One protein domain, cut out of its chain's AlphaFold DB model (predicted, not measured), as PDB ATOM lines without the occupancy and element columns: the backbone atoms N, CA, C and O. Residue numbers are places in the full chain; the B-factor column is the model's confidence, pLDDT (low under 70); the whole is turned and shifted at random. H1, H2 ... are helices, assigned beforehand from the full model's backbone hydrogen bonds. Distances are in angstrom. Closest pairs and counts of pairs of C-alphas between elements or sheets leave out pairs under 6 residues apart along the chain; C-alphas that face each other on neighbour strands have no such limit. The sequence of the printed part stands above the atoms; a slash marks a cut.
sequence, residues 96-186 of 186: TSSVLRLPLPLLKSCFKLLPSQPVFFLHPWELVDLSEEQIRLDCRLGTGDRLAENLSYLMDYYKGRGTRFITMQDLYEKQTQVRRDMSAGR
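This is residues 96 to 186 of the 186 residues of the protein "Polysaccharide deacetylase" of Euryarchaeota archaeon (UniProt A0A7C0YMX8). The short helices H1, H2 and H3 gather near residues 145 to 151 of the longer helix H5, with H4 close to H1 and H3 but apart from H5, and from this body sticks out a long arm, residues 169 to 186, mostly H6; the whole is loose. The 91 printed residues, with six named helices, H1 to H6, and no named strand, are all helix in class; the radius of gyration of the C-alphas is 17.3 A, the spans 60 by 24 by 17 A.

H1, residues 97 to 100, only just touches residues 147 to 151 of H5, residues 145 to 159, with 3 pairs of C-alphas within 8 A; the closest, Leu 100 and Asn 150, are 6.8 A apart. H2, residues 104 to 111, is close to H5 but not clearly touching, at a steep tilt of 42 degrees, the same way; the closest C-alphas, Leu 104 and Asn 150, are 6.5 A apart. H3, residues 124 to 127, touches residues 145 to 148 of H5; the closest C-alphas, Leu 127 and Leu 147, are 6.1 A apart. H4, residues 137 to 140, touches no helix. H6, residues 168 to 184, is apart from H5. O i to N i+4 pairs are within hydrogen-bond range throughout H5 and H6, 3 of 4 in H2; H1, H3 and H4 are too short.

H1 begins at C-alpha 97 (92.041, 54.345, 21.274). H5 spans 20.8 A, H6 24.4 A, first to last C-alpha; H6 ends at C-alpha 184 (78.629, 22.392, 2.388).

The farthest C-alphas, Glu 132 and Arg 186, are 61.0 A apart. The printed part has no cut; the link H2 to H3 is long, 12 residues. Residues 185 to 186 have pLDDT under 70.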
ATOM      1  N   THR A  96      88.395  54.129  18.006       92.31
ATOM      2  CA  THR A  96      89.717  54.727  18.229       92.31
ATOM      3  C   THR A  96      90.163  54.575  19.686       92.31
ATOM      4  O   THR A  96      89.322  54.594  20.590       92.31
ATOM      5  N   SER A  97      91.474  54.483  19.926       92.25
ATOM      6  CA  SER A  97      92.041  54.345  21.274       92.25
ATOM      7  C   SER A  97      91.678  55.516  22.193       92.25
ATOM      8  O   SER A  97      91.413  55.312  23.374       92.25
ATOM      9  N   SER A  98      91.515  56.729  21.651       91.19
ATOM     10  CA  SER A  98      91.097  57.911  22.421       91.19
ATOM     11  C   SER A  98      89.750  57.737  23.128       91.19
ATOM     12  O   SER A  98      89.530  58.343  24.174       91.19
ATOM     13  N   VAL A  99      88.848  56.895  22.602       91.62
ATOM     14  CA  VAL A  99      87.575  56.594  23.278       91.62
ATOM     15  C   VAL A  99      87.831  55.853  24.589       91.62
ATOM     16  O   VAL A  99      87.162  56.138  25.574       91.62
ATOM     17  N   LEU A 100      88.838  54.977  24.645       92.81
ATOM     18  CA  LEU A 100      89.208  54.229  25.855       92.81
ATOM     19  C   LEU A 100      89.736  55.132  26.981       92.81
ATOM     20  O   LEU A 100      89.751  54.719  28.137       92.81
ATOM     21  N   ARG A 101      90.117  56.375  26.666       93.06
ATOM     22  CA  ARG A 101      90.637  57.377  27.613       93.06
ATOM     23  C   ARG A 101      89.561  58.328  28.157       93.06
ATOM     24  O   ARG A 101      89.833  59.170  29.019       93.06
ATOM     25  N   LEU A 102      88.316  58.203  27.691       92.25
ATOM     26  CA  LEU A 102      87.201  59.017  28.178       92.25
ATOM     27  C   LEU A 102      86.901  58.754  29.666       92.25
ATOM     28  O   LEU A 102      87.215  57.684  30.191       92.25
ATOM     29  N   PRO A 103      86.285  59.716  30.382       91.50
ATOM     30  CA  PRO A 103      85.763  59.477  31.726       91.50
ATOM     31  C   PRO A 103      84.867  58.236  31.770       91.50
ATOM     32  O   PRO A 103      84.007  58.058  30.902       91.50
ATOM     33  N   LEU A 104      85.027  57.413  32.807       89.56
ATOM     34  CA  LEU A 104      84.366  56.112  32.912       89.56
ATOM     35  C   LEU A 104      82.830  56.157  32.701       89.56
ATOM     36  O   LEU A 104      82.316  55.279  32.008       89.56
ATOM     37  N   PRO A 105      82.062  57.152  33.200       89.88
ATOM     38  CA  PRO A 105      80.622  57.230  32.928       89.88
ATOM     39  C   PRO A 105      80.269  57.358  31.437       89.88
ATOM     40  O   PRO A 105      79.325  56.720  30.969       89.88
ATOM     41  N   LEU A 106      81.043  58.141  30.676       89.75
ATOM     42  CA  LEU A 106      80.864  58.282  29.226       89.75
ATOM     43  C   LEU A 106      81.255  56.988  28.516       89.75
ATOM     44  O   LEU A 106      80.518  56.488  27.665       89.75
ATOM     45  N   LEU A 107      82.372  56.404  28.943       89.12
ATOM     46  CA  LEU A 107      82.895  55.160  28.406       89.12
ATOM     47  C   LEU A 107      81.886  54.000  28.533       89.12
ATOM     48  O   LEU A 107      81.623  53.286  27.562       89.12
ATOM     49  N   LYS A 108      81.231  53.870  29.698       88.69
ATOM     50  CA  LYS A 108      80.161  52.884  29.947       88.69
ATOM     51  C   LYS A 108      79.002  53.007  28.957       88.69
ATOM     52  O   LYS A 108      78.449  51.989  28.541       88.69
ATOM     53  N   SER A 109      78.623  54.230  28.596       86.38
ATOM     54  CA  SER A 109      77.541  54.486  27.640       86.38
ATOM     55  C   SER A 109      77.950  54.103  26.219       86.38
ATOM     56  O   SER A 109      77.173  53.450  25.523       86.38
ATOM     57  N   CYS A 110      79.187  54.409  25.815       85.69
ATOM     58  CA  CYS A 110      79.716  54.024  24.506       85.69
ATOM     59  C   CYS A 110      79.705  52.500  24.298       85.69
ATOM     60  O   CYS A 110      79.309  52.027  23.235       85.69
ATOM     61  N   PHE A 111      80.080  51.716  25.314       82.00
ATOM     62  CA  PHE A 111      80.196  50.256  25.189       82.00
ATOM     63  C   PHE A 111      78.877  49.516  25.004       82.00
ATOM     64  O   PHE A 111      78.861  48.440  24.408       82.00
ATOM     65  N   LYS A 112      77.761  50.093  25.454       80.12
ATOM     66  CA  LYS A 112      76.427  49.519  25.219       80.12
ATOM     67  C   LYS A 112      76.017  49.552  23.743       80.12
ATOM     68  O   LYS A 112      75.112  48.821  23.362       80.12
ATOM     69  N   LEU A 113      76.669  50.387  22.934       85.56
ATOM     70  CA  LEU A 113      76.357  50.594  21.516       85.56
ATOM     71  C   LEU A 113      77.324  49.862  20.574       85.56
ATOM     72  O   LEU A 113      77.168  49.931  19.354       85.56
ATOM     73  N   LEU A 114      78.343  49.192  21.117       86.50
ATOM     74  CA  LEU A 114      79.332  48.479  20.317       86.50
ATOM     75  C   LEU A 114      78.758  47.184  19.720       86.50
ATOM     76  O   LEU A 114      77.843  46.589  20.293       86.50
ATOM     77  N   PRO A 115      79.300  46.720  18.577       85.31
ATOM     78  CA  PRO A 115      78.944  45.418  18.025       85.31
ATOM     79  C   PRO A 115      79.252  44.288  19.016       85.31
ATOM     80  O   PRO A 115      80.054  44.442  19.935       85.31
ATOM     81  N   SER A 116      78.659  43.117  18.779       82.19
ATOM     82  CA  SER A 116      78.837  41.926  19.625       82.19
ATOM     83  C   SER A 116      80.281  41.419  19.706       82.19
ATOM     84  O   SER A 116      80.629  40.719  20.652       82.19
ATOM     85  N   GLN A 117      81.119  41.762  18.727       87.19
ATOM     86  CA  GLN A 117      82.530  41.377  18.653       87.19
ATOM     87  C   GLN A 117      83.392  42.623  18.409       87.19
ATOM     88  O   GLN A 117      83.827  42.858  17.279       87.19
ATOM     89  N   PRO A 118      83.588  43.475  19.428       93.38
ATOM     90  CA  PRO A 118      84.397  44.667  19.275       93.38
ATOM     91  C   PRO A 118      85.886  44.317  19.292       93.38
ATOM     92  O   PRO A 118      86.350  43.492  20.078       93.38
ATOM     93  N   VAL A 119      86.642  44.999  18.441       95.81
ATOM     94  CA  VAL A 119      88.101  44.943  18.367       95.81
ATOM     95  C   VAL A 119      88.643  46.281  18.832       95.81
ATOM     96  O   VAL A 119      88.513  47.298  18.144       95.81
ATOM     97  N   PHE A 120      89.240  46.270  20.016       95.00
ATOM     98  CA  PHE A 120      89.919  47.423  20.588       95.00
ATOM     99  C   PHE A 120      91.388  47.433  20.171       95.00
ATOM    100  O   PHE A 120      91.996  46.387  19.937       95.00
ATOM    101  N   PHE A 121      91.964  48.625  20.085       94.88
ATOM    102  CA  PHE A 121      93.402  48.804  19.965       94.88
ATOM    103  C   PHE A 121      93.830  49.982  20.836       94.88
ATOM    104  O   PHE A 121      93.049  50.902  21.081       94.88
ATOM    105  N   LEU A 122      95.068  49.923  21.302       95.38
ATOM    106  CA  LEU A 122      95.741  50.965  22.064       95.38
ATOM    107  C   LEU A 122      97.245  50.823  21.845       95.38
ATOM    108  O   LEU A 122      97.708  49.771  21.391       95.38
ATOM    109  N   HIS A 123      97.995  51.856  22.194       95.19
ATOM    110  CA  HIS A 123      99.449  51.806  22.192       95.19
ATOM    111  C   HIS A 123      99.986  51.692  23.621       95.19
ATOM    112  O   HIS A 123      99.415  52.302  24.524       95.19
ATOM    113  N   PRO A 124     101.109  50.985  23.844       94.81
ATOM    114  CA  PRO A 124     101.710  50.883  25.173       94.81
ATOM    115  C   PRO A 124     102.013  52.240  25.819       94.81
ATOM    116  O   PRO A 124     101.823  52.396  27.019       94.81
ATOM    117  N   TRP A 125     102.410  53.243  25.028       94.25
ATOM    118  CA  TRP A 125     102.678  54.591  25.538       94.25
ATOM    119  C   TRP A 125     101.431  55.286  26.101       94.25
ATOM    120  O   TRP A 125     101.567  56.166  26.939       94.25
ATOM    121  N   GLU A 126     100.216  54.889  25.700       95.44
ATOM    122  CA  GLU A 126      98.983  55.469  26.254       95.44
ATOM    123  C   GLU A 126      98.768  55.074  27.727       95.44
ATOM    124  O   GLU A 126      97.982  55.717  28.421       95.44
ATOM    125  N   LEU A 127      99.462  54.034  28.211       95.44
ATOM    126  CA  LEU A 127      99.457  53.589  29.611       95.44
ATOM    127  C   LEU A 127     100.510  54.296  30.473       95.44
ATOM    128  O   LEU A 127     100.580  54.040  31.670       95.44
ATOM    129  N   VAL A 128     101.330  55.160  29.882       95.50
ATOM    130  CA  VAL A 128     102.283  56.003  30.610       95.50
ATOM    131  C   VAL A 128     101.596  57.325  30.927       95.50
ATOM    132  O   VAL A 128     100.857  57.836  30.087       95.50
ATOM    133  N   ASP A 129     101.804  57.873  32.123       93.81
ATOM    134  CA  ASP A 129     101.292  59.204  32.450       93.81
ATOM    135  C   ASP A 129     102.063  60.267  31.659       93.81
ATOM    136  O   ASP A 129     103.250  60.496  31.883       93.81
ATOM    137  N   LEU A 130     101.373  60.889  30.703       93.12
ATOM    138  CA  LEU A 130     101.896  61.973  29.870       93.12
ATOM    139  C   LEU A 130     101.222  63.308  30.212       93.12
ATOM    140  O   LEU A 130     101.228  64.239  29.403       93.12
ATOM    141  N   SER A 131     100.577  63.410  31.377       89.62
ATOM    142  CA  SER A 131      99.803  64.587  31.762       89.62
ATOM    143  C   SER A 131     100.643  65.856  31.842       89.62
ATOM    144  O   SER A 131     100.107  66.897  31.484       89.62
ATOM    145  N   GLU A 132     101.934  65.780  32.164       91.88
ATOM    146  CA  GLU A 132     102.846  66.936  32.284       91.88
ATOM    147  C   GLU A 132     103.705  67.198  31.028       91.88
ATOM    148  O   GLU A 132     104.431  68.187  30.951       91.88
ATOM    149  N   GLU A 133     103.598  66.356  29.997       92.75
ATOM    150  CA  GLU A 133     104.455  66.444  28.810       92.75
ATOM    151  C   GLU A 133     104.066  67.583  27.853       92.75
ATOM    152  O   GLU A 133     102.889  67.903  27.646       92.75
ATOM    153  N   GLN A 134     105.057  68.165  27.169       91.31
ATOM    154  CA  GLN A 134     104.852  69.231  26.172       91.31
ATOM    155  C   GLN A 134     104.485  68.679  24.784       91.31
ATOM    156  O   GLN A 134     105.091  69.012  23.766       91.31
ATOM    157  N   ILE A 135     103.467  67.822  24.736       90.94
ATOM    158  CA  ILE A 135     102.947  67.214  23.504       90.94
ATOM    159  C   ILE A 135     101.497  67.633  23.248       90.94
ATOM    160  O   ILE A 135     100.861  68.310  24.062       90.94
ATOM    161  N   ARG A 136     100.951  67.228  22.094       87.88
ATOM    162  CA  ARG A 136      99.560  67.533  21.741       87.88
ATOM    163  C   ARG A 136      98.594  67.027  22.813       87.88
ATOM    164  O   ARG A 136      98.748  65.927  23.339       87.88
ATOM    165  N   LEU A 137      97.557  67.813  23.093       85.06
ATOM    166  CA  LEU A 137      96.600  67.535  24.166       85.06
ATOM    167  C   LEU A 137      95.890  66.179  23.999       85.06
ATOM    168  O   LEU A 137      95.686  65.458  24.975       85.06
ATOM    169  N   ASP A 138      95.568  65.792  22.763       82.94
ATOM    170  CA  ASP A 138      94.961  64.496  22.444       82.94
ATOM    171  C   ASP A 138      95.865  63.302  22.788       82.94
ATOM    172  O   ASP A 138      95.354  62.199  22.979       82.94
ATOM    173  N   CYS A 139      97.176  63.517  22.910       84.81
ATOM    174  CA  CYS A 139      98.160  62.525  23.340       84.81
ATOM    175  C   CYS A 139      98.390  62.516  24.862       84.81
ATOM    176  O   CYS A 139      98.984  61.566  25.354       84.81
ATOM    177  N   ARG A 140      97.902  63.521  25.608       89.31
ATOM    178  CA  ARG A 140      98.057  63.628  27.076       89.31
ATOM    179  C   ARG A 140      96.824  63.147  27.827       89.31
ATOM    180  O   ARG A 140      96.917  62.428  28.818       89.31
ATOM    181  N   LEU A 141      95.647  63.565  27.359       89.06
ATOM    182  CA  LEU A 141      94.400  63.410  28.106       89.06
ATOM    183  C   LEU A 141      94.059  61.941  28.386       89.06
ATOM    184  O   LEU A 141      93.905  61.141  27.463       89.06
ATOM    185  N   GLY A 142      93.877  61.615  29.667       89.25
ATOM    186  CA  GLY A 142      93.418  60.298  30.116       89.25
ATOM    187  C   GLY A 142      94.401  59.152  29.859       89.25
ATOM    188  O   GLY A 142      93.953  58.013  29.759       89.25
ATOM    189  N   THR A 143      95.692  59.457  29.707       93.94
ATOM    190  CA  THR A 143      96.785  58.469  29.693       93.94
ATOM    191  C   THR A 143      97.134  58.007  31.118       93.94
ATOM    192  O   THR A 143      96.531  58.484  32.085       93.94
ATOM    193  N   GLY A 144      98.052  57.049  31.260       94.50
ATOM    194  CA  GLY A 144      98.508  56.556  32.565       94.50
ATOM    195  C   GLY A 144      97.519  55.618  33.262       94.50
ATOM    196  O   GLY A 144      96.753  54.891  32.616       94.50
ATOM    197  N   ASP A 145      97.506  55.673  34.596       93.81
ATOM    198  CA  ASP A 145      96.692  54.809  35.466       93.81
ATOM    199  C   ASP A 145      95.203  54.851  35.121       93.81
ATOM    200  O   ASP A 145      94.516  53.832  35.140       93.81
ATOM    201  N   ARG A 146      94.703  56.010  34.687       92.12
ATOM    202  CA  ARG A 146      93.307  56.157  34.275       92.12
ATOM    203  C   ARG A 146      92.940  55.267  33.086       92.12
ATOM    204  O   ARG A 146      91.835  54.719  33.048       92.12
ATOM    205  N   LEU A 147      93.829  55.126  32.100       94.88
ATOM    206  CA  LEU A 147      93.589  54.190  31.002       94.88
ATOM    207  C   LEU A 147      93.649  52.747  31.514       94.88
ATOM    208  O   LEU A 147      92.806  51.940  31.123       94.88
ATOM    209  N   ALA A 148      94.589  52.426  32.406       94.88
ATOM    210  CA  ALA A 148      94.693  51.093  32.997       94.88
ATOM    211  C   ALA A 148      93.413  50.701  33.764       94.88
ATOM    212  O   ALA A 148      92.875  49.611  33.551       94.88
ATOM    213  N   GLU A 149      92.854  51.608  34.567       94.56
ATOM    214  CA  GLU A 149      91.576  51.430  35.268       94.56
ATOM    215  C   GLU A 149      90.406  51.227  34.296       94.56
ATOM    216  O   GLU A 149      89.604  50.298  34.450       94.56
ATOM    217  N   ASN A 150      90.324  52.057  33.249       94.69
ATOM    218  CA  ASN A 150      89.307  51.929  32.205       94.69
ATOM    219  C   ASN A 150      89.394  50.572  31.482       94.69
ATOM    220  O   ASN A 150      88.358  49.963  31.193       94.69
ATOM    221  N   LEU A 151      90.607  50.081  31.203       94.38
ATOM    222  CA  LEU A 151      90.830  48.762  30.606       94.38
ATOM    223  C   LEU A 151      90.460  47.630  31.567       94.38
ATOM    224  O   LEU A 151      89.812  46.677  31.135       94.38
ATOM    225  N   SER A 152      90.788  47.740  32.857       95.00
ATOM    226  CA  SER A 152      90.374  46.748  33.859       95.00
ATOM    227  C   SER A 152      88.849  46.645  33.914       95.00
ATOM    228  O   SER A 152      88.291  45.557  33.769       95.00
ATOM    229  N   TYR A 153      88.161  47.787  33.993       93.69
ATOM    230  CA  TYR A 153      86.702  47.828  33.967       93.69
ATOM    231  C   TYR A 153      86.127  47.214  32.682       93.69
ATOM    232  O   TYR A 153      85.154  46.461  32.732       93.69
ATOM    233  N   LEU A 154      86.715  47.525  31.521       92.12
ATOM    234  CA  LEU A 154      86.312  46.966  30.229       92.12
ATOM    235  C   LEU A 154      86.414  45.438  30.224       92.12
ATOM    236  O   LEU A 154      85.490  44.747  29.787       92.12
ATOM    237  N   MET A 155      87.539  44.912  30.705       92.88
ATOM    238  CA  MET A 155      87.782  43.477  30.774       92.88
ATOM    239  C   MET A 155      86.757  42.801  31.683       92.88
ATOM    240  O   MET A 155      86.140  41.819  31.267       92.88
ATOM    241  N   ASP A 156      86.507  43.354  32.868       94.06
ATOM    242  CA  ASP A 156      85.532  42.812  33.817       94.06
ATOM    243  C   ASP A 156      84.097  42.897  33.280       94.06
ATOM    244  O   ASP A 156      83.328  41.941  33.398       94.06
ATOM    245  N   TYR A 157      83.750  43.985  32.589       91.56
ATOM    246  CA  TYR A 157      82.456  44.163  31.931       91.56
ATOM    247  C   TYR A 157      82.170  43.064  30.894       91.56
ATOM    248  O   TYR A 157      81.040  42.563  30.822       91.56
ATOM    249  N   TYR A 158      83.161  42.683  30.084       91.44
ATOM    250  CA  TYR A 158      83.006  41.618  29.089       91.44
ATOM    251  C   TYR A 158      83.085  40.218  29.716       91.44
ATOM    252  O   TYR A 158      82.274  39.355  29.363       91.44
ATOM    253  N   LYS A 159      83.969  39.998  30.701       93.00
ATOM    254  CA  LYS A 159      84.027  38.740  31.470       93.00
ATOM    255  C   LYS A 159      82.704  38.446  32.173       93.00
ATOM    256  O   LYS A 159      82.188  37.340  32.044       93.00
ATOM    257  N   GLY A 160      82.103  39.444  32.823       93.31
ATOM    258  CA  GLY A 160      80.806  39.321  33.497       93.31
ATOM    259  C   GLY A 160      79.636  38.982  32.562       93.31
ATOM    260  O   GLY A 160      78.583  38.566  33.027       93.31
ATOM    261  N   ARG A 161      79.819  39.116  31.241       90.88
ATOM    262  CA  ARG A 161      78.855  38.695  30.204       90.88
ATOM    263  C   ARG A 161      79.154  37.319  29.609       90.88
ATOM    264  O   ARG A 161      78.537  36.949  28.616       90.88
ATOM    265  N   GLY A 162      80.132  36.593  30.148       91.75
ATOM    266  CA  GLY A 162      80.596  35.329  29.573       91.75
ATOM    267  C   GLY A 162      81.332  35.505  28.242       91.75
ATOM    268  O   GLY A 162      81.402  34.569  27.447       91.75
ATOM    269  N   THR A 163      81.870  36.699  27.963       91.75
ATOM    270  CA  THR A 163      82.606  36.942  26.714       91.75
ATOM    271  C   THR A 163      83.948  36.225  26.761       91.75
ATOM    272  O   THR A 163      84.729  36.399  27.698       91.75
ATOM    273  N   ARG A 164      84.250  35.457  25.713       92.69
ATOM    274  CA  ARG A 164      85.569  34.855  25.523       92.69
ATOM    275  C   ARG A 164      86.478  35.814  24.760       92.69
ATOM    276  O   ARG A 164      86.160  36.204  23.639       92.69
ATOM    277  N   PHE A 165      87.633  36.120  25.340       94.56
ATOM    278  CA  PHE A 165      88.718  36.809  24.647       94.56
ATOM    279  C   PHE A 165      89.451  35.802  23.766       94.56
ATOM    280  O   PHE A 165      89.766  34.698  24.211       94.56
ATOM    281  N   ILE A 166      89.663  36.167  22.508       95.25
ATOM    282  CA  ILE A 166      90.285  35.309  21.504       95.25
ATOM    283  C   ILE A 166      91.342  36.092  20.736       95.25
ATOM    284  O   ILE A 166      91.291  37.322  20.674       95.25
ATOM    285  N   THR A 167      92.288  35.365  20.161       96.69
ATOM    286  CA  THR A 167      93.303  35.910  19.259       96.69
ATOM    287  C   THR A 167      92.712  36.178  17.865       96.69
ATOM    288  O   THR A 167      91.589  35.762  17.556       96.69
ATOM    289  N   MET A 168      93.446  36.883  17.000       97.12
ATOM    290  CA  MET A 168      93.059  37.044  15.593       97.12
ATOM    291  C   MET A 168      93.118  35.704  14.861       97.12
ATOM    292  O   MET A 168      92.253  35.424  14.030       97.12
ATOM    293  N   GLN A 169      94.084  34.854  15.213       95.81
ATOM    294  CA  GLN A 169      94.167  33.487  14.705       95.81
ATOM    295  C   GLN A 169      92.925  32.654  15.070       95.81
ATOM    296  O   GLN A 169      92.293  32.084  14.180       95.81
ATOM    297  N   ASP A 170      92.505  32.652  16.339       96.19
ATOM    298  CA  ASP A 170      91.272  31.970  16.772       96.19
ATOM    299  C   ASP A 170      90.037  32.487  16.008       96.19
ATOM    300  O   ASP A 170      89.119  31.730  15.673       96.19
ATOM    301  N   LEU A 171      89.974  33.801  15.754       95.88
ATOM    302  CA  LEU A 171      88.884  34.408  14.991       95.88
ATOM    303  C   LEU A 171      88.884  33.915  13.538       95.88
ATOM    304  O   LEU A 171      87.815  33.606  13.008       95.88
ATOM    305  N   TYR A 172      90.056  33.805  12.911       96.81
ATOM    306  CA  TYR A 172      90.199  33.259  11.563       96.81
ATOM    307  C   TYR A 172      89.713  31.815  11.462       96.81
ATOM    308  O   TYR A 172      88.940  31.492  10.556       96.81
ATOM    309  N   GLU A 173      90.106  30.957  12.399       96.31
ATOM    310  CA  GLU A 173      89.693  29.550  12.425       96.31
ATOM    311  C   GLU A 173      88.169  29.425  12.545       96.31
ATOM    312  O   GLU A 173      87.534  28.726  11.750       96.31
ATOM    313  N   LYS A 174      87.558  30.201  13.449       94.50
ATOM    314  CA  LYS A 174      86.096  30.265  13.599       94.50
ATOM    315  C   LYS A 174      85.396  30.735  12.325       94.50
ATOM    316  O   LYS A 174      84.430  30.111  11.895       94.50
ATOM    317  N   GLN A 175      85.865  31.824  11.717       94.00
ATOM    318  CA  GLN A 175      85.264  32.366  10.492       94.00
ATOM    319  C   GLN A 175      85.428  31.412   9.304       94.00
ATOM    320  O   GLN A 175      84.540  31.318   8.458       94.00
ATOM    321  N   THR A 176      86.546  30.693   9.235       93.25
ATOM    322  CA  THR A 176      86.798  29.693   8.192       93.25
ATOM    323  C   THR A 176      85.864  28.498   8.338       93.25
ATOM    324  O   THR A 176      85.305  28.050   7.338       93.25
ATOM    325  N   GLN A 177      85.642  28.017   9.565       92.12
ATOM    326  CA  GLN A 177      84.690  26.937   9.826       92.12
ATOM    327  C   GLN A 177      83.270  27.337   9.407       92.12
ATOM    328  O   GLN A 177      82.659  26.651   8.595       92.12
ATOM    329  N   VAL A 178      82.802  28.513   9.844       89.75
ATOM    330  CA  VAL A 178      81.485  29.052   9.455       89.75
ATOM    331  C   VAL A 178      81.347  29.152   7.932       89.75
ATOM    332  O   VAL A 178      80.312  28.795   7.371       89.75
ATOM    333  N   ARG A 179      82.395  29.618   7.240       88.25
ATOM    334  CA  ARG A 179      82.404  29.712   5.774       88.25
ATOM    335  C   ARG A 179      82.289  28.336   5.108       88.25
ATOM    336  O   ARG A 179      81.552  28.222   4.135       88.25
ATOM    337  N   ARG A 180      82.987  27.314   5.618       89.12
ATOM    338  CA  ARG A 180      82.917  25.933   5.103       89.12
ATOM    339  C   ARG A 180      81.531  25.328   5.295       89.12
ATOM    340  O   ARG A 180      80.982  24.792   4.338       89.12
ATOM    341  N   ASP A 181      80.951  25.483   6.480       90.81
ATOM    342  CA  ASP A 181      79.631  24.932   6.801       90.81
ATOM    343  C   ASP A 181      78.541  25.531   5.891       90.81
ATOM    344  O   ASP A 181      77.694  24.811   5.365       90.81
ATOM    345  N   MET A 182      78.614  26.837   5.601       86.25
ATOM    346  CA  MET A 182      77.701  27.496   4.653       86.25
ATOM    347  C   MET A 182      77.891  27.074   3.188       86.25
ATOM    348  O   MET A 182      76.974  27.257   2.385       86.25
ATOM    349  N   SER A 183      79.075  26.585   2.813       83.62
ATOM    350  CA  SER A 183      79.348  26.068   1.468       83.62
ATOM    351  C   SER A 183      78.942  24.602   1.313       83.62
ATOM    352  O   SER A 183      78.567  24.216   0.216       83.62
ATOM    353  N   ALA A 184      79.004  23.808   2.386       78.00
ATOM    354  CA  ALA A 184      78.629  22.392   2.388       78.00
ATOM    355  C   ALA A 184      77.111  22.155   2.511       78.00
ATOM    356  O   ALA A 184      76.628  21.094   2.137       78.00
ATOM    357  N   GLY A 185      76.363  23.128   3.042       69.06
ATOM    358  CA  GLY A 185      74.900  23.085   3.147       69.06
ATOM    359  C   GLY A 185      74.140  23.637   1.932       69.06
ATOM    360  O   GLY A 185      72.957  23.944   2.073       69.06
ATOM    361  N   ARG A 186      74.807  23.830   0.786       53.50
ATOM    362  CA  ARG A 186      74.193  24.222  -0.494       53.50
ATOM    363  C   ARG A 186      74.205  23.073  -1.483       53.50
ATOM    364  O   ARG A 186      75.190  22.307  -1.458       53.50
TER     365      ARG A 186